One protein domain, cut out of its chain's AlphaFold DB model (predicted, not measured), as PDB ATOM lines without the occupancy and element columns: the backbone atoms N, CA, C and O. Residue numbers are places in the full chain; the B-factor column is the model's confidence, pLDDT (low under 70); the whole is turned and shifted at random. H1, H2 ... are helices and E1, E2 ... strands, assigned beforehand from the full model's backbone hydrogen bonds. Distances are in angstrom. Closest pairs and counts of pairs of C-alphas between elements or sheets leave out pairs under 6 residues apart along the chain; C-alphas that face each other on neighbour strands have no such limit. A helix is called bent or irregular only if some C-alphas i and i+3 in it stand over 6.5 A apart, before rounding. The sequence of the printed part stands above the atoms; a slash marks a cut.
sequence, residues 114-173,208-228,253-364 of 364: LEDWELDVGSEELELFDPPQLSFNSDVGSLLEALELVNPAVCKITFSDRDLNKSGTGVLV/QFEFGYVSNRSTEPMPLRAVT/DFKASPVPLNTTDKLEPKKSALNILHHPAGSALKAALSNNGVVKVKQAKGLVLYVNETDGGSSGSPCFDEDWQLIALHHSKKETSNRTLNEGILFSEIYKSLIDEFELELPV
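This is residues 114 to 173, 208 to 228 and 253 to 364 of the 364 residues of an uncharacterized protein of Leptolyngbya sp. PCC 7375 (UniProt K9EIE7). A seven-strand sheet, curled like part of a barrel, meets a smaller four-strand sheet in a sandwich that is only partly face to face, with the strands crossed. H2 ends where the two sheets meet, H1 sits near the large sheet's edge at E7, and residues 353 to 364, of which 353 to 359 belong to H3, stick out as an arm. The 193 printed residues have H1 and H2, then E1 to E11, then H3; the class is mixed, helices and strands, with 88 residues, under half, in named elements. The sheets run E6 E5 E9 E10 E11 E8 E7 and E2 E1 E3 E4, both antiparallel. The whole is compact, with a radius of gyration of the C-alphas of 17.4 A and spans of 57 by 48 by 37 A.

Look first at H1, residues 123 to 127, whose Leu 126 has its C-alpha 7.8 A from that of Val 295 in E7, residues 294 to 298, their closest pair. H2, residues 140 to 153, only just irregular with C-alphas 149 and 152 6.9 A apart, only grazes both sheets. E1, residues 154 to 159, forms a hairpin with E2, residues 168 to 173 (N 157 to O 168, 2.8 A). E3, residues 208 to 211, is E1's other neighbour (N 156 to O 210, 3.0 A) and forms a hairpin with E4, residues 225 to 228 (N 209 to O 227, 2.8 A). Across the sandwich, two sheets face to face with strands at 70 degrees, the closest C-alphas of E2 and E5, residues 275 to 278, are Thr 169 and His 278, 6.0 A. E5 and E6, residues 286 to 288, form a hairpin (N 276 to O 288, 2.9 A), as do E7 and E8, residues 303 to 306 (N 305 to O 296, 2.8 A). E9, residues 318 to 320, E10, residues 326 to 335, and E11, residues 340 to 346, form a meander, each strand the antiparallel neighbour of the one before (N 319 to O 328, 2.8 A; N 334 to O 341, 2.8 A). E8 joins them in a Greek key, a meander whose last strand pairs with the strand before it (N 344 to O 304, 2.9 A), and E9 pairs with E5 (N 275 to O 320, 2.8 A). H3, residues 347 to 359, only grazes the large sheet; Phe 347 and Ala 328 of E10 have the closest C-alphas, 4.5 A. In H1 and H3 every O i to N i+4 pair is within hydrogen-bond range; in H2, 8 of 10 are.

Find C-alpha 140 at (105.475, 186.769, 160.908); H2 runs 20.5 A from there. E1 spans 16.6 A and E2 16.1 A. E10 starts at C-alpha 326, (93.404, 170.252, 159.173), runs 24.6 A and bends by 63 degrees at residue 331; E11 spans 19.2 A. H3 spans 18.0 A, ending at C-alpha 359, (74.376, 158.914, 155.350).

The farthest C-alphas, of Ser 218 and Val 364, are 61.8 A apart. Residues 174 to 207 and 229 to 252 are not printed, with C-alpha gaps of 17.0 A and 13.2 A. The links H1 to H2, E3 to E4 and E8 to E9 are long. The mean pLDDT of the printed part is 78.1, and 53 residues are under 70, among them 114 to 124 and 356 to 364.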
ATOM      1  N   LEU A 114      93.320 148.743 159.726       53.03
ATOM      2  CA  LEU A 114      94.583 149.314 159.277       53.03
ATOM      3  C   LEU A 114      95.705 148.298 159.515       53.03
ATOM      4  O   LEU A 114      96.122 148.057 160.646       53.03
ATOM      5  N   GLU A 115      96.214 147.707 158.439       47.72
ATOM      6  CA  GLU A 115      97.467 146.951 158.473       47.72
ATOM      7  C   GLU A 115      98.664 147.865 158.771       47.72
ATOM      8  O   GLU A 115      98.801 148.936 158.165       47.72
ATOM      9  N   ASP A 116      99.575 147.373 159.615       52.41
ATOM     10  CA  ASP A 116     100.825 148.035 159.983       52.41
ATOM     11  C   ASP A 116     101.668 148.471 158.771       52.41
ATOM     12  O   ASP A 116     101.649 147.895 157.675       52.41
ATOM     13  N   TRP A 117     102.449 149.533 158.968       57.81
ATOM     14  CA  TRP A 117     103.381 150.001 157.955       57.81
ATOM     15  C   TRP A 117     104.468 148.968 157.679       57.81
ATOM     16  O   TRP A 117     105.311 148.703 158.527       57.81
ATOM     17  N   GLU A 118     104.594 148.559 156.420       56.59
ATOM     18  CA  GLU A 118     105.912 148.237 155.878       56.59
ATOM     19  C   GLU A 118     106.717 149.547 155.805       56.59
ATOM     20  O   GLU A 118     106.464 150.407 154.944       56.59
ATOM     21  N   LEU A 119     107.600 149.754 156.788       59.47
ATOM     22  CA  LEU A 119     108.522 150.889 156.893       59.47
ATOM     23  C   LEU A 119     109.679 150.723 155.897       59.47
ATOM     24  O   LEU A 119     110.831 150.558 156.278       59.47
ATOM     25  N   ASP A 120     109.368 150.770 154.604       61.38
ATOM     26  CA  ASP A 120     110.375 150.855 153.542       61.38
ATOM     27  C   ASP A 120     110.719 152.334 153.298       61.38
ATOM     28  O   ASP A 120     110.197 152.973 152.375       61.38
ATOM     29  N   VAL A 121     111.456 152.925 154.242       64.19
ATOM     30  CA  VAL A 121     112.039 154.273 154.141       64.19
ATOM     31  C   VAL A 121     113.514 154.150 154.514       64.19
ATOM     32  O   VAL A 121     113.842 153.817 155.653       64.19
ATOM     33  N   GLY A 122     114.400 154.368 153.543       65.06
ATOM     34  CA  GLY A 122     115.844 154.218 153.729       65.06
ATOM     35  C   GLY A 122     116.445 155.323 154.601       65.06
ATOM     36  O   GLY A 122     115.935 156.441 154.650       65.06
ATOM     37  N   SER A 123     117.571 155.036 155.257       67.12
ATOM     38  CA  SER A 123     118.284 156.005 156.100       67.12
ATOM     39  C   SER A 123     118.699 157.274 155.347       67.12
ATOM     40  O   SER A 123     118.509 158.369 155.862       67.12
ATOM     41  N   GLU A 124     119.180 157.131 154.109       69.38
ATOM     42  CA  GLU A 124     119.575 158.257 153.246       69.38
ATOM     43  C   GLU A 124     118.390 159.173 152.894       69.38
ATOM     44  O   GLU A 124     118.547 160.382 152.751       69.38
ATOM     45  N   GLU A 125     117.177 158.618 152.782       72.81
ATOM     46  CA  GLU A 125     115.968 159.409 152.535       72.81
ATOM     47  C   GLU A 125     115.586 160.240 153.765       72.81
ATOM     48  O   GLU A 125     115.123 161.370 153.622       72.81
ATOM     49  N   LEU A 126     115.812 159.707 154.968       73.62
ATOM     50  CA  LEU A 126     115.518 160.390 156.228       73.62
ATOM     51  C   LEU A 126     116.508 161.518 156.542       73.62
ATOM     52  O   LEU A 126     116.096 162.508 157.145       73.62
ATOM     53  N   GLU A 127     117.762 161.411 156.094       74.44
ATOM     54  CA  GLU A 127     118.770 162.479 156.220       74.44
ATOM     55  C   GLU A 127     118.369 163.755 155.458       74.44
ATOM     56  O   GLU A 127     118.764 164.856 155.836       74.44
ATOM     57  N   LEU A 128     117.520 163.653 154.425       72.88
ATOM     58  CA  LEU A 128     117.004 164.817 153.687       72.88
ATOM     59  C   LEU A 128     116.076 165.716 154.519       72.88
ATOM     60  O   LEU A 128     115.755 166.824 154.083       72.88
ATOM     61  N   PHE A 129     115.623 165.235 155.676       71.81
ATOM     62  CA  PHE A 129     114.754 165.963 156.600       71.81
ATOM     63  C   PHE A 129     115.532 166.595 157.762       71.81
ATOM     64  O   PHE A 129     114.915 167.216 158.629       71.81
ATOM     65  N   ASP A 130     116.865 166.465 157.772       64.88
ATOM     66  CA  ASP A 130     117.727 166.986 158.827       64.88
ATOM     67  C   ASP A 130     118.527 168.230 158.365       64.88
ATOM     68  O   ASP A 130     119.099 168.245 157.273       64.88
ATOM     69  N   PRO A 131     118.618 169.288 159.197       62.59
ATOM     70  CA  PRO A 131     117.777 169.526 160.370       62.59
ATOM     71  C   PRO A 131     116.317 169.802 159.949       62.59
ATOM     72  O   PRO A 131     116.100 170.266 158.824       62.59
ATOM     73  N   PRO A 132     115.328 169.593 160.844       54.25
ATOM     74  CA  PRO A 132     113.937 169.953 160.583       54.25
ATOM     75  C   PRO A 132     113.875 171.415 160.141       54.25
ATOM     76  O   PRO A 132     114.236 172.319 160.900       54.25
ATOM     77  N   GLN A 133     113.499 171.658 158.886       50.56
ATOM     78  CA  GLN A 133     113.559 173.008 158.351       50.56
ATOM     79  C   GLN A 133     112.360 173.812 158.861       50.56
ATOM     80  O   GLN A 133     111.223 173.651 158.421       50.56
ATOM     81  N   LEU A 134     112.627 174.722 159.800       52.06
ATOM     82  CA  LEU A 134     111.791 175.904 159.967       52.06
ATOM     83  C   LEU A 134     112.077 176.827 158.780       52.06
ATOM     84  O   LEU A 134     113.157 177.410 158.679       52.06
ATOM     85  N   SER A 135     111.116 176.963 157.867       48.53
ATOM     86  CA  SER A 135     111.177 178.032 156.873       48.53
ATOM     87  C   SER A 135     110.946 179.363 157.577       48.53
ATOM     88  O   SER A 135     109.815 179.731 157.874       48.53
ATOM     89  N   PHE A 136     112.015 180.115 157.816       48.31
ATOM     90  CA  PHE A 136     111.937 181.501 158.292       48.31
ATOM     91  C   PHE A 136     111.405 182.479 157.223       48.31
ATOM     92  O   PHE A 136     111.403 183.684 157.450       48.31
ATOM     93  N   ASN A 137     110.976 181.977 156.056       50.06
ATOM     94  CA  ASN A 137     110.433 182.789 154.965       50.06
ATOM     95  C   ASN A 137     108.915 183.009 155.062       50.06
ATOM     96  O   ASN A 137     108.375 183.752 154.244       50.06
ATOM     97  N   SER A 138     108.223 182.382 156.020       56.31
ATOM     98  CA  SER A 138     106.825 182.720 156.303       56.31
ATOM     99  C   SER A 138     106.763 184.082 156.991       56.31
ATOM    100  O   SER A 138     107.470 184.318 157.973       56.31
ATOM    101  N   ASP A 139     105.925 184.982 156.477       64.75
ATOM    102  CA  ASP A 139     105.695 186.284 157.098       64.75
ATOM    103  C   ASP A 139     105.211 186.110 158.548       64.75
ATOM    104  O   ASP A 139     104.331 185.295 158.840       64.75
ATOM    105  N   VAL A 140     105.802 186.869 159.475       71.75
ATOM    106  CA  VAL A 140     105.475 186.769 160.908       71.75
ATOM    107  C   VAL A 140     104.018 187.153 161.165       71.75
ATOM    108  O   VAL A 140     103.391 186.575 162.049       71.75
ATOM    109  N   GLY A 141     103.464 188.091 160.392       69.06
ATOM    110  CA  GLY A 141     102.053 188.456 160.456       69.06
ATOM    111  C   GLY A 141     101.153 187.286 160.074       69.06
ATOM    112  O   GLY A 141     100.248 186.956 160.833       69.06
ATOM    113  N   SER A 142     101.456 186.595 158.973       66.75
ATOM    114  CA  SER A 142     100.717 185.392 158.561       66.75
ATOM    115  C   SER A 142     100.800 184.260 159.588       66.75
ATOM    116  O   SER A 142      99.801 183.598 159.851       66.75
ATOM    117  N   LEU A 143     101.965 184.047 160.215       75.69
ATOM    118  CA  LEU A 143     102.099 183.056 161.287       75.69
ATOM    119  C   LEU A 143     101.264 183.434 162.521       75.69
ATOM    120  O   LEU A 143     100.643 182.564 163.129       75.69
ATOM    121  N   LEU A 144     101.243 184.714 162.899       77.00
ATOM    122  CA  LEU A 144     100.420 185.195 164.010       77.00
ATOM    123  C   LEU A 144      98.929 185.050 163.709       77.00
ATOM    124  O   LEU A 144      98.217 184.496 164.537       77.00
ATOM    125  N   GLU A 145      98.477 185.484 162.531       70.75
ATOM    126  CA  GLU A 145      97.081 185.367 162.092       70.75
ATOM    127  C   GLU A 145      96.624 183.907 162.093       70.75
ATOM    128  O   GLU A 145      95.559 183.574 162.613       70.75
ATOM    129  N   ALA A 146      97.463 183.012 161.580       72.69
ATOM    130  CA  ALA A 146      97.162 181.596 161.573       72.69
ATOM    131  C   ALA A 146      97.090 180.992 162.982       72.69
ATOM    132  O   ALA A 146      96.156 180.254 163.294       72.69
ATOM    133  N   LEU A 147      98.035 181.328 163.865       83.12
ATOM    134  CA  LEU A 147      97.982 180.881 165.255       83.12
ATOM    135  C   LEU A 147      96.773 181.469 165.987       83.12
ATOM    136  O   LEU A 147      96.156 180.756 166.768       83.12
ATOM    137  N   GLU A 148      96.396 182.722 165.735       81.88
ATOM    138  CA  GLU A 148      95.171 183.330 166.272       81.88
ATOM    139  C   GLU A 148      93.908 182.617 165.774       81.88
ATOM    140  O   GLU A 148      92.955 182.472 166.542       81.88
ATOM    141  N   LEU A 149      93.924 182.123 164.535       81.50
ATOM    142  CA  LEU A 149      92.834 181.352 163.944       81.50
ATOM    143  C   LEU A 149      92.681 179.970 164.593       81.50
ATOM    144  O   LEU A 149      91.570 179.600 164.966       81.50
ATOM    145  N   VAL A 150      93.770 179.201 164.727       84.88
ATOM    146  CA  VAL A 150      93.675 177.783 165.125       84.88
ATOM    147  C   VAL A 150      93.917 177.514 166.614       84.88
ATOM    148  O   VAL A 150      93.359 176.557 167.141       84.88
ATOM    149  N   ASN A 151      94.688 178.339 167.336       89.19
ATOM    150  CA  ASN A 151      94.959 178.143 168.774       89.19
ATOM    151  C   ASN A 151      93.677 178.047 169.622       89.19
ATOM    152  O   ASN A 151      93.577 177.113 170.416       89.19
ATOM    153  N   PRO A 152      92.667 178.930 169.462       89.31
ATOM    154  CA  PRO A 152      91.452 178.861 170.278       89.31
ATOM    155  C   PRO A 152      90.666 177.556 170.115       89.31
ATOM    156  O   PRO A 152      89.847 177.245 170.975       89.31
ATOM    157  N   ALA A 153      90.901 176.820 169.027       91.94
ATOM    158  CA  ALA A 153      90.244 175.562 168.705       91.94
ATOM    159  C   ALA A 153      90.987 174.331 169.244       91.94
ATOM    160  O   ALA A 153      90.420 173.243 169.248       91.94
ATOM    161  N   VAL A 154      92.241 174.460 169.690       95.19
ATOM    162  CA  VAL A 154      93.014 173.330 170.226       95.19
ATOM    163  C   VAL A 154      92.879 173.289 171.744       95.19
ATOM    164  O   VAL A 154      93.114 174.281 172.434       95.19
ATOM    165  N   CYS A 155      92.507 172.125 172.272       95.12
ATOM    166  CA  CYS A 155      92.352 171.906 173.703       95.12
ATOM    167  C   CYS A 155      93.275 170.808 174.224       95.12
ATOM    168  O   CYS A 155      93.555 169.812 173.549       95.12
ATOM    169  N   LYS A 156      93.653 170.942 175.492       95.56
ATOM    170  CA  LYS A 156      94.213 169.846 176.277       95.56
ATOM    171  C   LYS A 156      93.065 169.032 176.861       95.56
ATOM    172  O   LYS A 156      92.141 169.600 177.433       95.56
ATOM    173  N   ILE A 157      93.144 167.714 176.751       95.81
ATOM    174  CA  ILE A 157      92.165 166.795 177.333       95.81
ATOM    175  C   ILE A 157      92.780 166.176 178.583       95.81
ATOM    176  O   ILE A 157      93.818 165.513 178.499       95.81
ATOM    177  N   THR A 158      92.162 166.395 179.738       94.81
ATOM    178  CA  THR A 158      92.558 165.810 181.026       94.81
ATOM    179  C   THR A 158      91.437 164.943 181.575       94.81
ATOM    180  O   THR A 158      90.292 165.067 181.152       94.81
ATOM    181  N   PHE A 159      91.764 164.032 182.488       93.44
ATOM    182  CA  PHE A 159      90.799 163.114 183.086       93.44
ATOM    183  C   PHE A 159      90.937 163.156 184.604       93.44
ATOM    184  O   PHE A 159      92.046 163.012 185.121       93.44
ATOM    185  N   SER A 160      89.836 163.340 185.331       91.81
ATOM    186  CA  SER A 160      89.861 163.459 186.795       91.81
ATOM    187  C   SER A 160      90.256 162.164 187.513       91.81
ATOM    188  O   SER A 160      90.650 162.201 188.676       91.81
ATOM    189  N   ASP A 161      90.130 161.020 186.841       90.88
ATOM    190  CA  ASP A 161      90.469 159.683 187.337       90.88
ATOM    191  C   ASP A 161      91.877 159.218 186.921       90.88
ATOM    192  O   ASP A 161      92.250 158.073 187.183       90.88
ATOM    193  N   ARG A 162      92.673 160.077 186.265       87.94
ATOM    194  CA  ARG A 162      94.001 159.727 185.734       87.94
ATOM    195  C   ARG A 162      95.059 160.733 186.160       87.94
ATOM    196  O   ARG A 162      94.776 161.888 186.462       87.94
ATOM    197  N   ASP A 163      96.310 160.289 186.123       82.94
ATOM    198  CA  ASP A 163      97.455 161.175 186.304       82.94
ATOM    199  C   ASP A 163      97.484 162.262 185.217       82.94
ATOM    200  O   ASP A 163      97.169 162.010 184.053       82.94
ATOM    201  N   LEU A 164      97.949 163.465 185.571       70.88
ATOM    202  CA  LEU A 164      98.041 164.608 184.646       70.88
ATOM    203  C   LEU A 164      98.923 164.339 183.414       70.88
ATOM    204  O   LEU A 164      98.767 164.997 182.390       70.88
ATOM    205  N   ASN A 165      99.848 163.378 183.499       72.69
ATOM    206  CA  ASN A 165     100.693 162.952 182.379       72.69
ATOM    207  C   ASN A 165      99.963 162.022 181.385       72.69
ATOM    208  O   ASN A 165     100.481 161.773 180.295       72.69
ATOM    209  N   LYS A 166      98.768 161.527 181.735       84.31
ATOM    210  CA  LYS A 166      97.861 160.759 180.869       84.31
ATOM    211  C   LYS A 166      96.817 161.679 180.224       84.31
ATOM    212  O   LYS A 166      95.633 161.352 180.173       84.31
ATOM    213  N   SER A 167      97.270 162.835 179.745       91.44
ATOM    214  CA  SER A 167      96.468 163.782 178.970       91.44
ATOM    215  C   SER A 167      96.494 163.453 177.474       91.44
ATOM    216  O   SER A 167      97.300 162.644 177.006       91.44
ATOM    217  N   GLY A 168      95.643 164.131 176.710       95.00
ATOM    218  CA  GLY A 168      95.674 164.154 175.249       95.00
ATOM    219  C   GLY A 168      95.501 165.566 174.699       95.00
ATOM    220  O   GLY A 168      95.388 166.536 175.453       95.00
ATOM    221  N   THR A 169      95.467 165.672 173.379       97.38
ATOM    222  CA  THR A 169      95.120 166.891 172.648       97.38
ATOM    223  C   THR A 169      93.837 166.638 171.855       97.38
ATOM    224  O   THR A 169      93.590 165.522 171.405       97.38
ATOM    225  N   GLY A 170      93.001 167.660 171.705       97.56
ATOM    226  CA  GLY A 170      91.841 167.640 170.819       97.56
ATOM    227  C   GLY A 170      91.745 168.928 170.013       97.56
ATOM    228  O   GLY A 170      92.380 169.929 170.352       97.56
ATOM    229  N   VAL A 171      90.955 168.894 168.947       97.38
ATOM    230  CA  VAL A 171      90.724 170.037 168.061       97.38
ATOM    231  C   VAL A 171      89.238 170.222 167.793       97.38
ATOM    232  O   VAL A 171      88.531 169.266 167.488       97.38
ATOM    233  N   LEU A 172      88.763 171.457 167.905       93.62
ATOM    234  CA  LEU A 172      87.401 171.851 167.590       93.62
ATOM    235  C   LEU A 172      87.218 171.871 166.062       93.62
ATOM    236  O   LEU A 172      87.834 172.683 165.370       93.62
ATOM    237  N   VAL A 173      86.396 170.960 165.546       89.56
ATOM    238  CA  VAL A 173      86.098 170.795 164.108       89.56
ATOM    239  C   VAL A 173      84.715 171.325 163.726       89.56
ATOM    240  O   VAL A 173      84.426 171.473 162.544       89.56
ATOM    241  N   GLN A 208      87.921 166.575 180.899       93.75
ATOM    242  CA  GLN A 208      87.848 168.029 180.767       93.75
ATOM    243  C   GLN A 208      88.620 168.490 179.533       93.75
ATOM    244  O   GLN A 208      89.735 168.037 179.275       93.75
ATOM    245  N   PHE A 209      88.022 169.421 178.793       94.06
ATOM    246  CA  PHE A 209      88.563 170.022 177.579       94.06
ATOM    247  C   PHE A 209      89.005 171.445 177.903       94.06
ATOM    248  O   PHE A 209      88.185 172.348 178.059       94.06
ATOM    249  N   GLU A 210      90.309 171.627 178.064       92.62
ATOM    250  CA  GLU A 210      90.945 172.867 178.497       92.62
ATOM    251  C   GLU A 210      91.446 173.670 177.285       92.62
ATOM    252  O   GLU A 210      92.510 173.388 176.727       92.62
ATOM    253  N   PHE A 211      90.682 174.686 176.881       91.06
ATOM    254  CA  PHE A 211      91.021 175.608 175.793       91.06
ATOM    255  C   PHE A 211      91.813 176.817 176.297       91.06
ATOM    256  O   PHE A 211      91.603 177.296 177.416       91.06
ATOM    257  N   GLY A 212      92.703 177.344 175.450       86.62
ATOM    258  CA  GLY A 212      93.519 178.517 175.777       86.62
ATOM    259  C   GLY A 212      94.627 178.241 176.798       86.62
ATOM    260  O   GLY A 212      95.139 179.174 177.414       86.62
ATOM    261  N   TYR A 213      95.012 176.973 176.991       83.81
ATOM    262  CA  TYR A 213      96.093 176.579 177.897       83.81
ATOM    263  C   TYR A 213      97.473 176.912 177.299       83.81
ATOM    264  O   TYR A 213      98.205 176.038 176.835       83.81
ATOM    265  N   VAL A 214      97.825 178.197 177.300       82.31
ATOM    266  CA  VAL A 214      99.121 178.749 176.870       82.31
ATOM    267  C   VAL A 214      99.896 179.293 178.075       82.31
ATOM    268  O   VAL A 214      99.312 179.614 179.109       82.31
ATOM    269  N   SER A 215     101.224 179.403 177.979       77.69
ATOM    270  CA  SER A 215     102.018 180.045 179.033       77.69
ATOM    271  C   SER A 215     101.697 181.545 179.118       77.69
ATOM    272  O   SER A 215     101.429 182.193 178.106       77.69
ATOM    273  N   ASN A 216     101.710 182.103 180.335       63.25
ATOM    274  CA  ASN A 216     101.344 183.503 180.568       63.25
ATOM    275  C   ASN A 216     102.158 184.466 179.690       63.25
ATOM    276  O   ASN A 216     103.389 184.502 179.760       63.25
ATOM    277  N   ARG A 217     101.453 185.322 178.942       55.34
ATOM    278  CA  ARG A 217     102.008 186.579 178.433       55.34
ATOM    279  C   ARG A 217     102.128 187.551 179.611       55.34
ATOM    280  O   ARG A 217     101.285 187.549 180.501       55.34
ATOM    281  N   SER A 218     103.152 188.409 179.637       51.06
ATOM    282  CA  SER A 218     103.324 189.419 180.705       51.06
ATOM    283  C   SER A 218     102.170 190.433 180.808       51.06
ATOM    284  O   SER A 218     102.177 191.266 181.709       51.06
ATOM    285  N   THR A 219     101.190 190.378 179.905       44.16
ATOM    286  CA  THR A 219      99.963 191.173 179.924       44.16
ATOM    287  C   THR A 219      98.788 190.237 179.626       44.16
ATOM    288  O   THR A 219      98.637 189.786 178.499       44.16
ATOM    289  N   GLU A 220      98.010 189.926 180.669       43.41
ATOM    290  CA  GLU A 220      96.768 189.127 180.676       43.41
ATOM    291  C   GLU A 220      96.915 187.617 180.327       43.41
ATOM    292  O   GLU A 220      97.305 187.252 179.214       43.41
ATOM    293  N   PRO A 221      96.569 186.694 181.251       46.09
ATOM    294  CA  PRO A 221      96.382 185.281 180.924       46.09
ATOM    295  C   PRO A 221      95.258 185.124 179.891       46.09
ATOM    296  O   PRO A 221      94.181 185.695 180.064       46.09
ATOM    297  N   MET A 222      95.456 184.304 178.854       53.81
ATOM    298  CA  MET A 222      94.318 183.802 178.078       53.81
ATOM    299  C   MET A 222      93.436 183.018 179.064       53.81
ATOM    300  O   MET A 222      93.976 182.173 179.786       53.81
ATOM    301  N   PRO A 223      92.129 183.314 179.197       59.25
ATOM    302  CA  PRO A 223      91.310 182.635 180.187       59.25
ATOM    303  C   PRO A 223      91.262 181.155 179.821       59.25
ATOM    304  O   PRO A 223      90.699 180.794 178.789       59.25
ATOM    305  N   LEU A 224      91.876 180.318 180.658       68.44
ATOM    306  CA  LEU A 224      91.737 178.872 180.584       68.44
ATOM    307  C   LEU A 224      90.248 178.549 180.698       68.44
ATOM    308  O   LEU A 224      89.610 178.904 181.692       68.44
ATOM    309  N   ARG A 225      89.692 177.898 179.681       81.62
ATOM    310  CA  ARG A 225      88.286 177.491 179.669       81.62
ATOM    311  C   ARG A 225      88.227 175.979 179.678       81.62
ATOM    312  O   ARG A 225      88.576 175.354 178.685       81.62
ATOM    313  N   ALA A 226      87.806 175.417 180.803       82.75
ATOM    314  CA  ALA A 226      87.506 174.000 180.911       82.75
ATOM    315  C   ALA A 226      86.032 173.771 180.553       82.75
ATOM    316  O   ALA A 226      85.147 174.398 181.138       82.75
ATOM    317  N   VAL A 227      85.785 172.889 179.591       89.75
ATOM    318  CA  VAL A 227      84.447 172.460 179.166       89.75
ATOM    319  C   VAL A 227      84.347 170.946 179.350       89.75
ATOM    320  O   VAL A 227      85.340 170.237 179.201       89.75
ATOM    321  N   THR A 228      83.174 170.444 179.718       91.50
ATOM    322  CA  THR A 228      82.889 169.007 179.843       91.50
ATOM    323  C   THR A 228      82.249 168.471 178.566       91.50
ATOM    324  O   THR A 228      81.708 169.227 177.755       91.50
ATOM    325  N   ASP A 253      78.914 180.900 176.961       65.50
ATOM    326  CA  ASP A 253      80.162 181.651 177.109       65.50
ATOM    327  C   ASP A 253      81.343 181.062 176.309       65.50
ATOM    328  O   ASP A 253      82.378 181.728 176.126       65.50
ATOM    329  N   PHE A 254      81.224 179.828 175.802       67.25
ATOM    330  CA  PHE A 254      82.250 179.200 174.970       67.25
ATOM    331  C   PHE A 254      82.064 179.597 173.503       67.25
ATOM    332  O   PHE A 254      81.156 179.144 172.815       67.25
ATOM    333  N   LYS A 255      82.953 180.468 173.017       68.56
ATOM    334  CA  LYS A 255      83.021 180.883 171.615       68.56
ATOM    335  C   LYS A 255      84.438 180.673 171.111       68.56
ATOM    336  O   LYS A 255      85.291 181.540 171.291       68.56
ATOM    337  N   ALA A 256      84.679 179.519 170.510       76.44
ATOM    338  CA  ALA A 256      85.846 179.267 169.681       76.44
ATOM    339  C   ALA A 256      85.352 178.956 168.266       76.44
ATOM    340  O   ALA A 256      84.295 178.353 168.093       76.44
ATOM    341  N   SER A 257      86.080 179.431 167.258       82.88
ATOM    342  CA  SER A 257      85.787 179.050 165.876       82.88
ATOM    343  C   SER A 257      86.442 177.700 165.603       82.88
ATOM    344  O   SER A 257      87.581 177.516 166.036       82.88
ATOM    345  N   PRO A 258      85.767 176.766 164.919       87.12
ATOM    346  CA  PRO A 258      86.397 175.520 164.515       87.12
ATOM    347  C   PRO A 258      87.543 175.779 163.536       87.12
ATOM    348  O   PRO A 258      87.578 176.807 162.847       87.12
ATOM    349  N   VAL A 259      88.485 174.841 163.467       86.44
ATOM    350  CA  VAL A 259      89.601 174.946 162.523       86.44
ATOM    351  C   VAL A 259      89.124 174.771 161.078       86.44
ATOM    352  O   VAL A 259      88.165 174.039 160.822       86.44
ATOM    353  N   PRO A 260      89.806 175.386 160.098       83.19
ATOM    354  CA  PRO A 260      89.575 175.071 158.697       83.19
ATOM    355  C   PRO A 260      89.865 173.592 158.404       83.19
ATOM    356  O   PRO A 260      90.846 173.034 158.896       83.19
ATOM    357  N   LEU A 261      89.026 172.955 157.589       83.38
ATOM    358  CA  LEU A 261      89.092 171.522 157.303       83.38
ATOM    359  C   LEU A 261      89.491 171.259 155.850       83.38
ATOM    360  O   LEU A 261      88.903 171.838 154.929       83.38
ATOM    361  N   ASN A 262      90.424 170.326 155.641       79.19
ATOM    362  CA  ASN A 262      90.745 169.806 154.317       79.19
ATOM    363  C   ASN A 262      90.132 168.411 154.109       79.19
ATOM    364  O   ASN A 262      90.689 167.393 154.511       79.19
ATOM    365  N   THR A 263      88.951 168.365 153.492       71.44
ATOM    366  CA  THR A 263      88.150 167.137 153.345       71.44
ATOM    367  C   THR A 263      88.417 166.364 152.052       71.44
ATOM    368  O   THR A 263      87.991 165.215 151.927       71.44
ATOM    369  N   THR A 264      89.094 166.980 151.081       61.50
ATOM    370  CA  THR A 264      89.184 166.485 149.698       61.50
ATOM    371  C   THR A 264      90.599 166.202 149.231       61.50
ATOM    372  O   THR A 264      90.770 165.424 148.287       61.50
ATOM    373  N   ASP A 265      91.603 166.828 149.840       60.75
ATOM    374  CA  ASP A 265      92.905 166.882 149.200       60.75
ATOM    375  C   ASP A 265      93.722 165.626 149.465       60.75
ATOM    376  O   ASP A 265      93.787 165.067 150.564       60.75
ATOM    377  N   LYS A 266      94.374 165.176 148.395       62.56
ATOM    378  CA  LYS A 266      95.446 164.201 148.489       62.56
ATOM    379  C   LYS A 266      96.661 164.960 148.983       62.56
ATOM    380  O   LYS A 266      97.179 165.816 148.274       62.56
ATOM    381  N   LEU A 267      97.098 164.653 150.197       67.94
ATOM    382  CA  LEU A 267      98.345 165.191 150.706       67.94
ATOM    383  C   LEU A 267      99.477 164.707 149.796       67.94
ATOM    384  O   LEU A 267      99.712 163.499 149.681       67.94
ATOM    385  N   GLU A 268     100.159 165.641 149.136       65.31
ATOM    386  CA  GLU A 268     101.262 165.296 148.248       65.31
ATOM    387  C   GLU A 268     102.381 164.614 149.059       65.31
ATOM    388  O   GLU A 268     102.788 165.116 150.119       65.31
ATOM    389  N   PRO A 269     102.869 163.441 148.619       62.19
ATOM    390  CA  PRO A 269     103.929 162.738 149.317       62.19
ATOM    391  C   PRO A 269     105.268 163.471 149.162       62.19
ATOM    392  O   PRO A 269     105.665 163.824 148.057       62.19
ATOM    393  N   LYS A 270     106.016 163.544 150.273       62.97
ATOM    394  CA  LYS A 270     107.370 164.114 150.416       62.97
ATOM    395  C   LYS A 270     107.431 165.645 150.367       62.97
ATOM    396  O   LYS A 270     107.057 166.270 149.385       62.97
ATOM    397  N   LYS A 271     108.050 166.228 151.399       61.69
ATOM    398  CA  LYS A 271     108.409 167.659 151.504       61.69
ATOM    399  C   LYS A 271     107.237 168.650 151.505       61.69
ATOM    400  O   LYS A 271     107.472 169.841 151.340       61.69
ATOM    401  N   SER A 272     106.021 168.182 151.755       80.12
ATOM    402  CA  SER A 272     104.889 169.048 152.087       80.12
ATOM    403  C   SER A 272     105.033 169.579 153.514       80.12
ATOM    404  O   SER A 272     105.575 168.886 154.388       80.12
ATOM    405  N   ALA A 273     104.552 170.798 153.751       82.81
ATOM    406  CA  ALA A 273     104.495 171.369 155.088       82.81
ATOM    407  C   ALA A 273     103.572 170.544 155.993       82.81
ATOM    408  O   ALA A 273     102.548 170.021 155.553       82.81
ATOM    409  N   LEU A 274     103.954 170.424 157.261       89.31
ATOM    410  CA  LEU A 274     103.113 169.839 158.294       89.31
ATOM    411  C   LEU A 274     103.380 170.564 159.608       89.31
ATOM    412  O   LEU A 274     104.500 170.559 160.120       89.31
ATOM    413  N   ASN A 275     102.344 171.190 160.146       90.25
ATOM    414  CA  ASN A 275     102.387 172.000 161.356       90.25
ATOM    415  C   ASN A 275     101.516 171.355 162.433       90.25
ATOM    416  O   ASN A 275     100.398 170.942 162.153       90.25
ATOM    417  N   ILE A 276     102.004 171.266 163.668       93.44
ATOM    418  CA  ILE A 276     101.272 170.621 164.768       93.44
ATOM    419  C   ILE A 276     101.110 171.602 165.910       93.44
ATOM    420  O   ILE A 276     102.101 172.174 166.362       93.44
ATOM    421  N   LEU A 277      99.885 171.740 166.413       94.25
ATOM    422  CA  LEU A 277      99.604 172.381 167.698       94.25
ATOM    423  C   LEU A 277      99.222 171.305 168.704       94.25
ATOM    424  O   LEU A 277      98.302 170.529 168.469       94.25
ATOM    425  N   HIS A 278      99.943 171.233 169.818       94.69
ATOM    426  CA  HIS A 278      99.794 170.121 170.755       94.69
ATOM    427  C   HIS A 278     100.116 170.482 172.206       94.69
ATOM    428  O   HIS A 278     100.755 171.499 172.487       94.69
ATOM    429  N   HIS A 279      99.724 169.599 173.127       93.44
ATOM    430  CA  HIS A 279     100.064 169.666 174.551       93.44
ATOM    431  C   HIS A 279     101.075 168.572 174.943       93.44
ATOM    432  O   HIS A 279     100.717 167.590 175.602       93.44
ATOM    433  N   PRO A 280     102.356 168.699 174.545       90.00
ATOM    434  CA  PRO A 280     103.372 167.692 174.819       90.00
ATOM    435  C   PRO A 280     103.637 167.626 176.324       90.00
ATOM    436  O   PRO A 280     103.729 168.648 177.002       90.00
ATOM    437  N   ALA A 281     103.724 166.417 176.855       87.94
ATOM    438  CA  ALA A 281     103.740 166.069 178.273       87.94
ATOM    439  C   ALA A 281     102.618 166.723 179.114       87.94
ATOM    440  O   ALA A 281     102.803 166.953 180.306       87.94
ATOM    441  N   GLY A 282     101.480 167.085 178.501       86.81
ATOM    442  CA  GLY A 282     100.403 167.832 179.168       86.81
ATOM    443  C   GLY A 282     100.751 169.297 179.478       86.81
ATOM    444  O   GLY A 282     100.054 169.958 180.252       86.81
ATOM    445  N   SER A 283     101.840 169.815 178.897       88.94
ATOM    446  CA  SER A 283     102.287 171.198 179.079       88.94
ATOM    447  C   SER A 283     101.431 172.205 178.299       88.94
ATOM    448  O   SER A 283     100.488 171.841 177.589       88.94
ATOM    449  N   ALA A 284     101.719 173.497 178.487       90.44
ATOM    450  CA  ALA A 284     101.098 174.567 177.711       90.44
ATOM    451  C   ALA A 284     101.242 174.302 176.204       90.44
ATOM    452  O   ALA A 284     102.197 173.650 175.783       90.44
ATOM    453  N   LEU A 285     100.294 174.806 175.414       91.38
ATOM    454  CA  LEU A 285     100.249 174.592 173.972       91.38
ATOM    455  C   LEU A 285     101.587 174.971 173.325       91.38
ATOM    456  O   LEU A 285     102.124 176.056 173.568       91.38
ATOM    457  N   LYS A 286     102.113 174.074 172.496       90.69
ATOM    458  CA  LYS A 286     103.317 174.296 171.691       90.69
ATOM    459  C   LYS A 286     103.007 174.079 170.219       90.69
ATOM    460  O   LYS A 286     102.061 173.371 169.878       90.69
ATOM    461  N   ALA A 287     103.835 174.675 169.370       90.44
ATOM    462  CA  ALA A 287     103.803 174.467 167.934       90.44
ATOM    463  C   ALA A 287     105.070 173.721 167.490       90.44
ATOM    464  O   ALA A 287     106.179 174.160 167.799       90.44
ATOM    465  N   ALA A 288     104.903 172.626 166.750       88.50
ATOM    466  CA  ALA A 288     105.975 171.953 166.025       88.50
ATOM    467  C   ALA A 288     105.750 172.192 164.529       88.50
ATOM    468  O   ALA A 288     104.871 171.576 163.925       88.50
ATOM    469  N   LEU A 289     106.508 173.123 163.952       86.44
ATOM    470  CA  LEU A 289     106.330 173.603 162.580       86.44
ATOM    471  C   LEU A 289     107.373 172.984 161.652       86.44
ATOM    472  O   LEU A 289     108.544 172.881 162.019       86.44
ATOM    473  N   SER A 290     106.964 172.615 160.443       83.25
ATOM    474  CA  SER A 290     107.882 172.130 159.415       83.25
ATOM    475  C   SER A 290     107.347 172.460 158.028       83.25
ATOM    476  O   SER A 290     106.193 172.177 157.718       83.25
ATOM    477  N   ASN A 291     108.196 173.027 157.170       77.69
ATOM    478  CA  ASN A 291     107.853 173.304 155.770       77.69
ATOM    479  C   ASN A 291     107.998 172.076 154.857       77.69
ATOM    480  O   ASN A 291     107.632 172.134 153.691       77.69
ATOM    481  N   ASN A 292     108.572 170.988 155.369       77.44
ATOM    482  CA  ASN A 292     108.895 169.787 154.615       77.44
ATOM    483  C   ASN A 292     108.708 168.520 155.461       77.44
ATOM    484  O   ASN A 292     109.406 167.532 155.252       77.44
ATOM    485  N   GLY A 293     107.785 168.553 156.425       83.31
ATOM    486  CA  GLY A 293     107.669 167.548 157.479       83.31
ATOM    487  C   GLY A 293     107.159 166.191 157.003       83.31
ATOM    488  O   GLY A 293     107.433 165.182 157.650       83.31
ATOM    489  N   VAL A 294     106.434 166.143 155.881       88.75
ATOM    490  CA  VAL A 294     105.835 164.910 155.354       88.75
ATOM    491  C   VAL A 294     106.895 164.016 154.712       88.75
ATOM    492  O   VAL A 294     107.505 164.375 153.703       88.75
ATOM    493  N   VAL A 295     107.050 162.807 155.253       86.56
ATOM    494  CA  VAL A 295     107.960 161.767 154.751       86.56
ATOM    495  C   VAL A 295     107.265 160.893 153.716       86.56
ATOM    496  O   VAL A 295     107.785 160.677 152.624       86.56
ATOM    497  N   LYS A 296     106.082 160.368 154.044       86.62
ATOM    498  CA  LYS A 296     105.375 159.403 153.192       86.62
ATOM    499  C   LYS A 296     103.881 159.452 153.467       86.62
ATOM    500  O   LYS A 296     103.467 159.558 154.615       86.62
ATOM    501  N   VAL A 297     103.079 159.315 152.416       86.88
ATOM    502  CA  VAL A 297     101.615 159.259 152.502       86.88
ATOM    503  C   VAL A 297     101.153 157.934 151.908       86.88
ATOM    504  O   VAL A 297     101.531 157.581 150.791       86.88
ATOM    505  N   LYS A 298     100.344 157.182 152.653       85.06
ATOM    506  CA  LYS A 298      99.632 155.990 152.180       85.06
ATOM    507  C   LYS A 298      98.144 156.322 152.126       85.06
ATOM    508  O   LYS A 298      97.382 155.904 152.993       85.06
ATOM    509  N   GLN A 299      97.732 157.059 151.091       79.69
ATOM    510  CA  GLN A 299      96.353 157.549 150.941       79.69
ATOM    511  C   GLN A 299      95.316 156.422 151.044       79.69
ATOM    512  O   GLN A 299      94.332 156.562 151.754       79.69
ATOM    513  N   ALA A 300      95.568 155.276 150.397       73.12
ATOM    514  CA  ALA A 300      94.664 154.120 150.422       73.12
ATOM    515  C   ALA A 300      94.467 153.506 151.820       73.12
ATOM    516  O   ALA A 300      93.500 152.785 152.031       73.12
ATOM    517  N   LYS A 301      95.387 153.772 152.757       75.38
ATOM    518  CA  LYS A 301      95.299 153.340 154.157       75.38
ATOM    519  C   LYS A 301      94.935 154.493 155.099       75.38
ATOM    520  O   LYS A 301      94.841 154.272 156.294       75.38
ATOM    521  N   GLY A 302      94.778 155.720 154.601       84.00
ATOM    522  CA  GLY A 302      94.505 156.877 155.451       84.00
ATOM    523  C   GLY A 302      95.655 157.277 156.371       84.00
ATOM    524  O   GLY A 302      95.393 157.815 157.436       84.00
ATOM    525  N   LEU A 303      96.913 157.008 156.004       88.62
ATOM    526  CA  LEU A 303      98.064 157.221 156.892       88.62
ATOM    527  C   LEU A 303      99.089 158.195 156.308       88.62
ATOM    528  O   LEU A 303      99.384 158.166 155.109       88.62
ATOM    529  N   VAL A 304      99.699 158.997 157.179       90.56
ATOM    530  CA  VAL A 304     100.830 159.881 156.865       90.56
ATOM    531  C   VAL A 304     101.953 159.712 157.890       90.56
ATOM    532  O   VAL A 304     101.695 159.661 159.088       90.56
ATOM    533  N   LEU A 305     103.201 159.649 157.416       91.06
ATOM    534  CA  LEU A 305     104.411 159.704 158.241       91.06
ATOM    535  C   LEU A 305     105.092 161.061 158.116       91.06
ATOM    536  O   LEU A 305     105.227 161.585 157.006       91.06
ATOM    537  N   TYR A 306     105.574 161.590 159.236       90.56
ATOM    538  CA  TYR A 306     106.233 162.894 159.295       90.56
ATOM    539  C   TYR A 306     107.264 163.000 160.425       90.56
ATOM    540  O   TYR A 306     107.300 162.172 161.337       90.56
ATOM    541  N   VAL A 307     108.128 164.018 160.346       87.44
ATOM    542  CA  VAL A 307     109.318 164.165 161.209       87.44
ATOM    543  C   VAL A 307     109.167 165.110 162.399       87.44
ATOM    544  O   VAL A 307     110.089 165.177 163.209       87.44
ATOM    545  N   ASN A 308     108.060 165.851 162.511       88.81
ATOM    546  CA  ASN A 308     107.862 166.832 163.584       88.81
ATOM    547  C   ASN A 308     108.103 166.215 164.971       88.81
ATOM    548  O   ASN A 308     107.843 165.039 165.195       88.81
ATOM    549  N   GLU A 309     108.557 167.002 165.936       86.75
ATOM    550  CA  GLU A 309     108.725 166.496 167.299       86.75
ATOM    551  C   GLU A 309     107.378 166.452 168.031       86.75
ATOM    552  O   GLU A 309     106.558 167.361 167.917       86.75
ATOM    553  N   THR A 310     107.137 165.381 168.785       87.00
ATOM    554  CA  THR A 310     105.953 165.194 169.642       87.00
ATOM    555  C   THR A 310     106.357 164.456 170.915       87.00
ATOM    556  O   THR A 310     107.415 163.832 170.955       87.00
ATOM    557  N   ASP A 311     105.509 164.467 171.943       87.12
ATOM    558  CA  ASP A 311     105.710 163.726 173.197       87.12
ATOM    559  C   ASP A 311     104.400 163.078 173.671       87.12
ATOM    560  O   ASP A 311     103.350 163.214 173.042       87.12
ATOM    561  N   GLY A 312     104.434 162.344 174.792       86.50
ATOM    562  CA  GLY A 312     103.197 161.898 175.449       86.50
ATOM    563  C   GLY A 312     102.246 163.082 175.662       86.50
ATOM    564  O   GLY A 312     102.709 164.163 175.974       86.50
ATOM    565  N   GLY A 313     100.941 162.930 175.443       87.38
ATOM    566  CA  GLY A 313      99.995 164.058 175.459       87.38
ATOM    567  C   GLY A 313      99.762 164.736 174.103       87.38
ATOM    568  O   GLY A 313      98.742 165.400 173.933       87.38
ATOM    569  N   SER A 314     100.625 164.510 173.105       94.12
ATOM    570  CA  SER A 314     100.388 164.985 171.735       94.12
ATOM    571  C   SER A 314      99.336 164.171 170.973       94.12
ATOM    572  O   SER A 314      98.848 164.655 169.957       94.12
ATOM    573  N   SER A 315      98.983 162.958 171.413       95.31
ATOM    574  CA  SER A 315      97.928 162.145 170.785       95.31
ATOM    575  C   SER A 315      96.633 162.947 170.633       95.31
ATOM    576  O   SER A 315      96.194 163.588 171.588       95.31
ATOM    577  N   GLY A 316      96.046 162.919 169.441       96.75
ATOM    578  CA  GLY A 316      94.860 163.675 169.060       96.75
ATOM    579  C   GLY A 316      95.160 165.108 168.620       96.75
ATOM    580  O   GLY A 316      94.235 165.887 168.410       96.75
ATOM    581  N   SER A 317      96.436 165.484 168.486       97.50
ATOM    582  CA  SER A 317      96.792 166.815 167.993       97.50
ATOM    583  C   SER A 317      96.483 166.973 166.505       97.50
ATOM    584  O   SER A 317      96.729 166.047 165.722       97.50
ATOM    585  N   PRO A 318      95.960 168.142 166.103       97.25
ATOM    586  CA  PRO A 318      95.766 168.459 164.703       97.25
ATOM    587  C   PRO A 318      97.108 168.647 163.994       97.25
ATOM    588  O   PRO A 318      97.999 169.350 164.482       97.25
ATOM    589  N   CYS A 319      97.211 168.050 162.815       95.44
ATOM    590  CA  CYS A 319      98.262 168.305 161.845       95.44
ATOM    591  C   CYS A 319      97.681 169.166 160.723       95.44
ATOM    592  O   CYS A 319      96.712 168.766 160.071       95.44
ATOM    593  N   PHE A 320      98.285 170.325 160.494       90.62
ATOM    594  CA  PHE A 320      97.877 171.303 159.498       90.62
ATOM    595  C   PHE A 320      98.848 171.362 158.319       90.62
ATOM    596  O   PHE A 320     100.041 171.104 158.495       90.62
ATOM    597  N   ASP A 321      98.351 171.737 157.145       86.56
ATOM    598  CA  ASP A 321      99.180 172.107 155.993       86.56
ATOM    599  C   ASP A 321      99.747 173.542 156.121       86.56
ATOM    600  O   ASP A 321      99.752 174.148 157.201       86.56
ATOM    601  N   GLU A 322     100.295 174.076 155.026       81.00
ATOM    602  CA  GLU A 322     100.817 175.448 154.953       81.00
ATOM    603  C   GLU A 322      99.729 176.528 155.050       81.00
ATOM    604  O   GLU A 322     100.001 177.621 155.551       81.00
ATOM    605  N   ASP A 323      98.496 176.190 154.665       80.06
ATOM    606  CA  ASP A 323      97.311 177.051 154.703       80.06
ATOM    607  C   ASP A 323      96.494 176.871 155.995       80.06
ATOM    608  O   ASP A 323      95.353 177.336 156.106       80.06
ATOM    609  N   TRP A 324      97.071 176.186 156.986       84.06
ATOM    610  CA  TRP A 324      96.465 175.928 158.289       84.06
ATOM    611  C   TRP A 324      95.130 175.176 158.224       84.06
ATOM    612  O   TRP A 324      94.287 175.303 159.116       84.06
ATOM    613  N   GLN A 325      94.936 174.366 157.180       85.88
ATOM    614  CA  GLN A 325      93.814 173.438 157.088       85.88
ATOM    615  C   GLN A 325      94.172 172.124 157.780       85.88
ATOM    616  O   GLN A 325      95.281 171.613 157.633       85.88
ATOM    617  N   LEU A 326      93.234 171.555 158.538       90.69
ATOM    618  CA  LEU A 326      93.404 170.252 159.173       90.69
ATOM    619  C   LEU A 326      93.503 169.160 158.101       90.69
ATOM    620  O   LEU A 326      92.532 168.910 157.385       90.69
ATOM    621  N   ILE A 327      94.657 168.495 158.033       92.50
ATOM    622  CA  ILE A 327      94.952 167.430 157.059       92.50
ATOM    623  C   ILE A 327      95.117 166.054 157.707       92.50
ATOM    624  O   ILE A 327      94.922 165.036 157.045       92.50
ATOM    625  N   ALA A 328      95.473 165.990 158.993       95.19
ATOM    626  CA  ALA A 328      95.625 164.730 159.714       95.19
ATOM    627  C   ALA A 328      95.469 164.898 161.231       95.19
ATOM    628  O   ALA A 328      95.564 166.001 161.765       95.19
ATOM    629  N   LEU A 329      95.271 163.779 161.923       96.94
ATOM    630  CA  LEU A 329      95.240 163.682 163.377       96.94
ATOM    631  C   LEU A 329      96.433 162.842 163.848       96.94
ATOM    632  O   LEU A 329      96.548 161.672 163.475       96.94
ATOM    633  N   HIS A 330      97.330 163.415 164.651       96.50
ATOM    634  CA  HIS A 330      98.464 162.673 165.204       96.50
ATOM    635  C   HIS A 330      97.970 161.588 166.156       96.50
ATOM    636  O   HIS A 330      97.239 161.905 167.092       96.50
ATOM    637  N   HIS A 331      98.410 160.341 165.973       92.56
ATOM    638  CA  HIS A 331      97.960 159.242 166.832       92.56
ATOM    639  C   HIS A 331      99.085 158.353 167.368       92.56
ATOM    640  O   HIS A 331      98.963 157.813 168.469       92.56
ATOM    641  N   SER A 332     100.200 158.215 166.644       89.06
ATOM    642  CA  SER A 332     101.239 157.262 167.026       89.06
ATOM    643  C   SER A 332     102.646 157.713 166.623       89.06
ATOM    644  O   SER A 332     102.842 158.690 165.894       89.06
ATOM    645  N   LYS A 333     103.643 156.995 167.142       86.56
ATOM    646  CA  LYS A 333     105.046 157.091 166.741       86.56
ATOM    647  C   LYS A 333     105.478 155.748 166.160       86.56
ATOM    648  O   LYS A 333     105.094 154.700 166.676       86.56
ATOM    649  N   LYS A 334     106.311 155.782 165.125       83.81
ATOM    650  CA  LYS A 334     106.931 154.615 164.499       83.81
ATOM    651  C   LYS A 334     108.442 154.722 164.632       83.81
ATOM    652  O   LYS A 334     109.051 155.696 164.191       83.81
ATOM    653  N   GLU A 335     109.046 153.724 165.254       80.56
ATOM    654  CA  GLU A 335     110.499 153.611 165.331       80.56
ATOM    655  C   GLU A 335     111.031 153.059 164.007       80.56
ATOM    656  O   GLU A 335     110.558 152.037 163.511       80.56
ATOM    657  N   THR A 336     112.003 153.749 163.420       72.00
ATOM    658  CA  THR A 336     112.825 153.218 162.330       72.00
ATOM    659  C   THR A 336     114.205 152.868 162.879       72.00
ATOM    660  O   THR A 336     114.516 153.161 164.034       72.00
ATOM    661  N   SER A 337     115.065 152.257 162.059       69.88
ATOM    662  CA  SER A 337     116.420 151.885 162.488       69.88
ATOM    663  C   SER A 337     117.248 153.071 163.001       69.88
ATOM    664  O   SER A 337     118.161 152.867 163.797       69.88
ATOM    665  N   ASN A 338     116.944 154.295 162.547       71.00
ATOM    666  CA  ASN A 338     117.796 155.466 162.766       71.00
ATOM    667  C   ASN A 338     117.077 156.648 163.439       71.00
ATOM    668  O   ASN A 338     117.754 157.539 163.945       71.00
ATOM    669  N   ARG A 339     115.736 156.698 163.445       77.38
ATOM    670  CA  ARG A 339     114.970 157.766 164.113       77.38
ATOM    671  C   ARG A 339     113.542 157.340 164.430       77.38
ATOM    672  O   ARG A 339     113.005 156.407 163.845       77.38
ATOM    673  N   THR A 340     112.886 158.097 165.296       82.69
ATOM    674  CA  THR A 340     111.440 157.993 165.487       82.69
ATOM    675  C   THR A 340     110.728 158.928 164.512       82.69
ATOM    676  O   THR A 340     111.070 160.105 164.407       82.69
ATOM    677  N   LEU A 341     109.750 158.394 163.786       88.12
ATOM    678  CA  LEU A 341     108.806 159.149 162.970       88.12
ATOM    679  C   LEU A 341     107.467 159.224 163.690       88.12
ATOM    680  O   LEU A 341     107.117 158.337 164.467       88.12
ATOM    681  N   ASN A 342     106.694 160.256 163.401       92.06
ATOM    682  CA  ASN A 342     105.296 160.289 163.791       92.06
ATOM    683  C   ASN A 342     104.421 159.718 162.692       92.06
ATOM    684  O   ASN A 342     104.746 159.802 161.508       92.06
ATOM    685  N   GLU A 343     103.275 159.212 163.117       92.69
ATOM    686  CA  GLU A 343     102.191 158.760 162.272       92.69
ATOM    687  C   GLU A 343     100.927 159.564 162.593       92.69
ATOM    688  O   GLU A 343     100.615 159.854 163.758       92.69
ATOM    689  N   GLY A 344     100.204 159.929 161.542       93.81
ATOM    690  CA  GLY A 344      98.901 160.567 161.622       93.81
ATOM    691  C   GLY A 344      97.881 159.841 160.758       93.81
ATOM    692  O   GLY A 344      98.225 159.270 159.720       93.81
ATOM    693  N   ILE A 345      96.624 159.913 161.181       93.50
ATOM    694  CA  ILE A 345      95.472 159.480 160.395       93.50
ATOM    695  C   ILE A 345      95.035 160.650 159.517       93.50
ATOM    696  O   ILE A 345      94.792 161.741 160.031       93.50
ATOM    697  N   LEU A 346      94.940 160.449 158.205       92.75
ATOM    698  CA  LEU A 346      94.489 161.472 157.263       92.75
ATOM    699  C   LEU A 346      93.054 161.889 157.590       92.75
ATOM    700  O   LEU A 346      92.147 161.056 157.664       92.75
ATOM    701  N   PHE A 347      92.843 163.197 157.731       91.50
ATOM    702  CA  PHE A 347      91.534 163.747 158.056       91.50
ATOM    703  C   PHE A 347      90.508 163.445 156.958       91.50
ATOM    704  O   PHE A 347      89.350 163.203 157.272       91.50
ATOM    705  N   SER A 348      90.931 163.339 155.692       86.75
ATOM    706  CA  SER A 348      90.056 162.928 154.586       86.75
ATOM    707  C   SER A 348      89.375 161.575 154.822       86.75
ATOM    708  O   SER A 348      88.225 161.399 154.433       86.75
ATOM    709  N   GLU A 349      90.051 160.614 155.460       87.38
ATOM    710  CA  GLU A 349      89.468 159.295 155.738       87.38
ATOM    711  C   GLU A 349      88.586 159.307 156.990       87.38
ATOM    712  O   GLU A 349      87.540 158.660 156.998       87.38
ATOM    713  N   ILE A 350      88.948 160.094 158.012       87.56
ATOM    714  CA  ILE A 350      88.060 160.364 159.157       87.56
ATOM    715  C   ILE A 350      86.764 161.000 158.649       87.56
ATOM    716  O   ILE A 350      85.675 160.548 158.978       87.56
ATOM    717  N   TYR A 351      86.883 162.009 157.793       84.94
ATOM    718  CA  TYR A 351      85.762 162.737 157.226       84.94
ATOM    719  C   TYR A 351      84.836 161.842 156.390       84.94
ATOM    720  O   TYR A 351      83.625 161.883 156.585       84.94
ATOM    721  N   LYS A 352      85.383 160.978 155.522       82.94
ATOM    722  CA  LYS A 352      84.586 159.967 154.800       82.94
ATOM    723  C   LYS A 352      83.872 159.014 155.752       82.94
ATOM    724  O   LYS A 352      82.680 158.799 155.593       82.94
ATOM    725  N   SER A 353      84.578 158.501 156.763       81.88
ATOM    726  CA  SER A 353      83.977 157.619 157.769       81.88
ATOM    727  C   SER A 353      82.815 158.287 158.499       81.88
ATOM    728  O   SER A 353      81.839 157.605 158.787       81.88
ATOM    729  N   LEU A 354      82.921 159.584 158.803       78.69
ATOM    730  CA  LEU A 354      81.837 160.341 159.423       78.69
ATOM    731  C   LEU A 354      80.652 160.486 158.459       78.69
ATOM    732  O   LEU A 354      79.523 160.245 158.865       78.69
ATOM    733  N   ILE A 355      80.888 160.831 157.187       74.38
ATOM    734  CA  ILE A 355      79.805 160.910 156.190       74.38
ATOM    735  C   ILE A 355      79.085 159.569 156.062       74.38
ATOM    736  O   ILE A 355      77.866 159.547 156.168       74.38
ATOM    737  N   ASP A 356      79.818 158.471 155.876       67.56
ATOM    738  CA  ASP A 356      79.227 157.143 155.686       67.56
ATOM    739  C   ASP A 356      78.362 156.734 156.893       67.56
ATOM    740  O   ASP A 356      77.296 156.142 156.730       67.56
ATOM    741  N   GLU A 357      78.795 157.081 158.110       60.22
ATOM    742  CA  GLU A 357      78.054 156.815 159.348       60.22
ATOM    743  C   GLU A 357      76.771 157.659 159.459       60.22
ATOM    744  O   GLU A 357      75.762 157.169 159.965       60.22
ATOM    745  N   PHE A 358      76.769 158.892 158.938       58.28
ATOM    746  CA  PHE A 358      75.601 159.782 158.956       58.28
ATOM    747  C   PHE A 358      74.701 159.691 157.704       58.28
ATOM    748  O   PHE A 358      73.556 160.139 157.763       58.28
ATOM    749  N   GLU A 359      75.161 159.118 156.585       44.34
ATOM    750  CA  GLU A 359      74.376 158.914 155.350       44.34
ATOM    751  C   GLU A 359      73.589 157.586 155.325       44.34
ATOM    752  O   GLU A 359      72.714 157.408 154.478       44.34
ATOM    753  N   LEU A 360      73.829 156.661 156.264       34.00
ATOM    754  CA  LEU A 360      73.212 155.323 156.280       34.00
ATOM    755  C   LEU A 360      71.735 155.253 156.737       34.00
ATOM    756  O   LEU A 360      71.186 154.156 156.844       34.00
ATOM    757  N   GLU A 361      71.042 156.380 156.920       29.86
ATOM    758  CA  GLU A 361      69.593 156.412 157.173       29.86
ATOM    759  C   GLU A 361      68.796 157.013 156.005       29.86
ATOM    760  O   GLU A 361      68.242 158.110 156.086       29.86
ATOM    761  N   LEU A 362      68.656 156.253 154.917       23.95
ATOM    762  CA  LEU A 362      67.521 156.412 154.007       23.95
ATOM    763  C   LEU A 362      66.723 155.103 153.971       23.95
ATOM    764  O   LEU A 362      67.222 154.103 153.444       23.95
ATOM    765  N   PRO A 363      65.490 155.058 154.511       25.19
ATOM    766  CA  PRO A 363      64.572 153.984 154.171       25.19
ATOM    767  C   PRO A 363      64.227 154.079 152.677       25.19
ATOM    768  O   PRO A 363      64.016 155.173 152.151       25.19
ATOM    769  N   VAL A 364      64.213 152.911 152.027       31.11
ATOM    770  CA  VAL A 364      63.831 152.671 150.621       31.11
ATOM    771  C   VAL A 364      62.516 153.347 150.244       31.11
ATOM    772  O   VAL A 364      61.556 153.239 151.045       31.11
TER     773      VAL A 364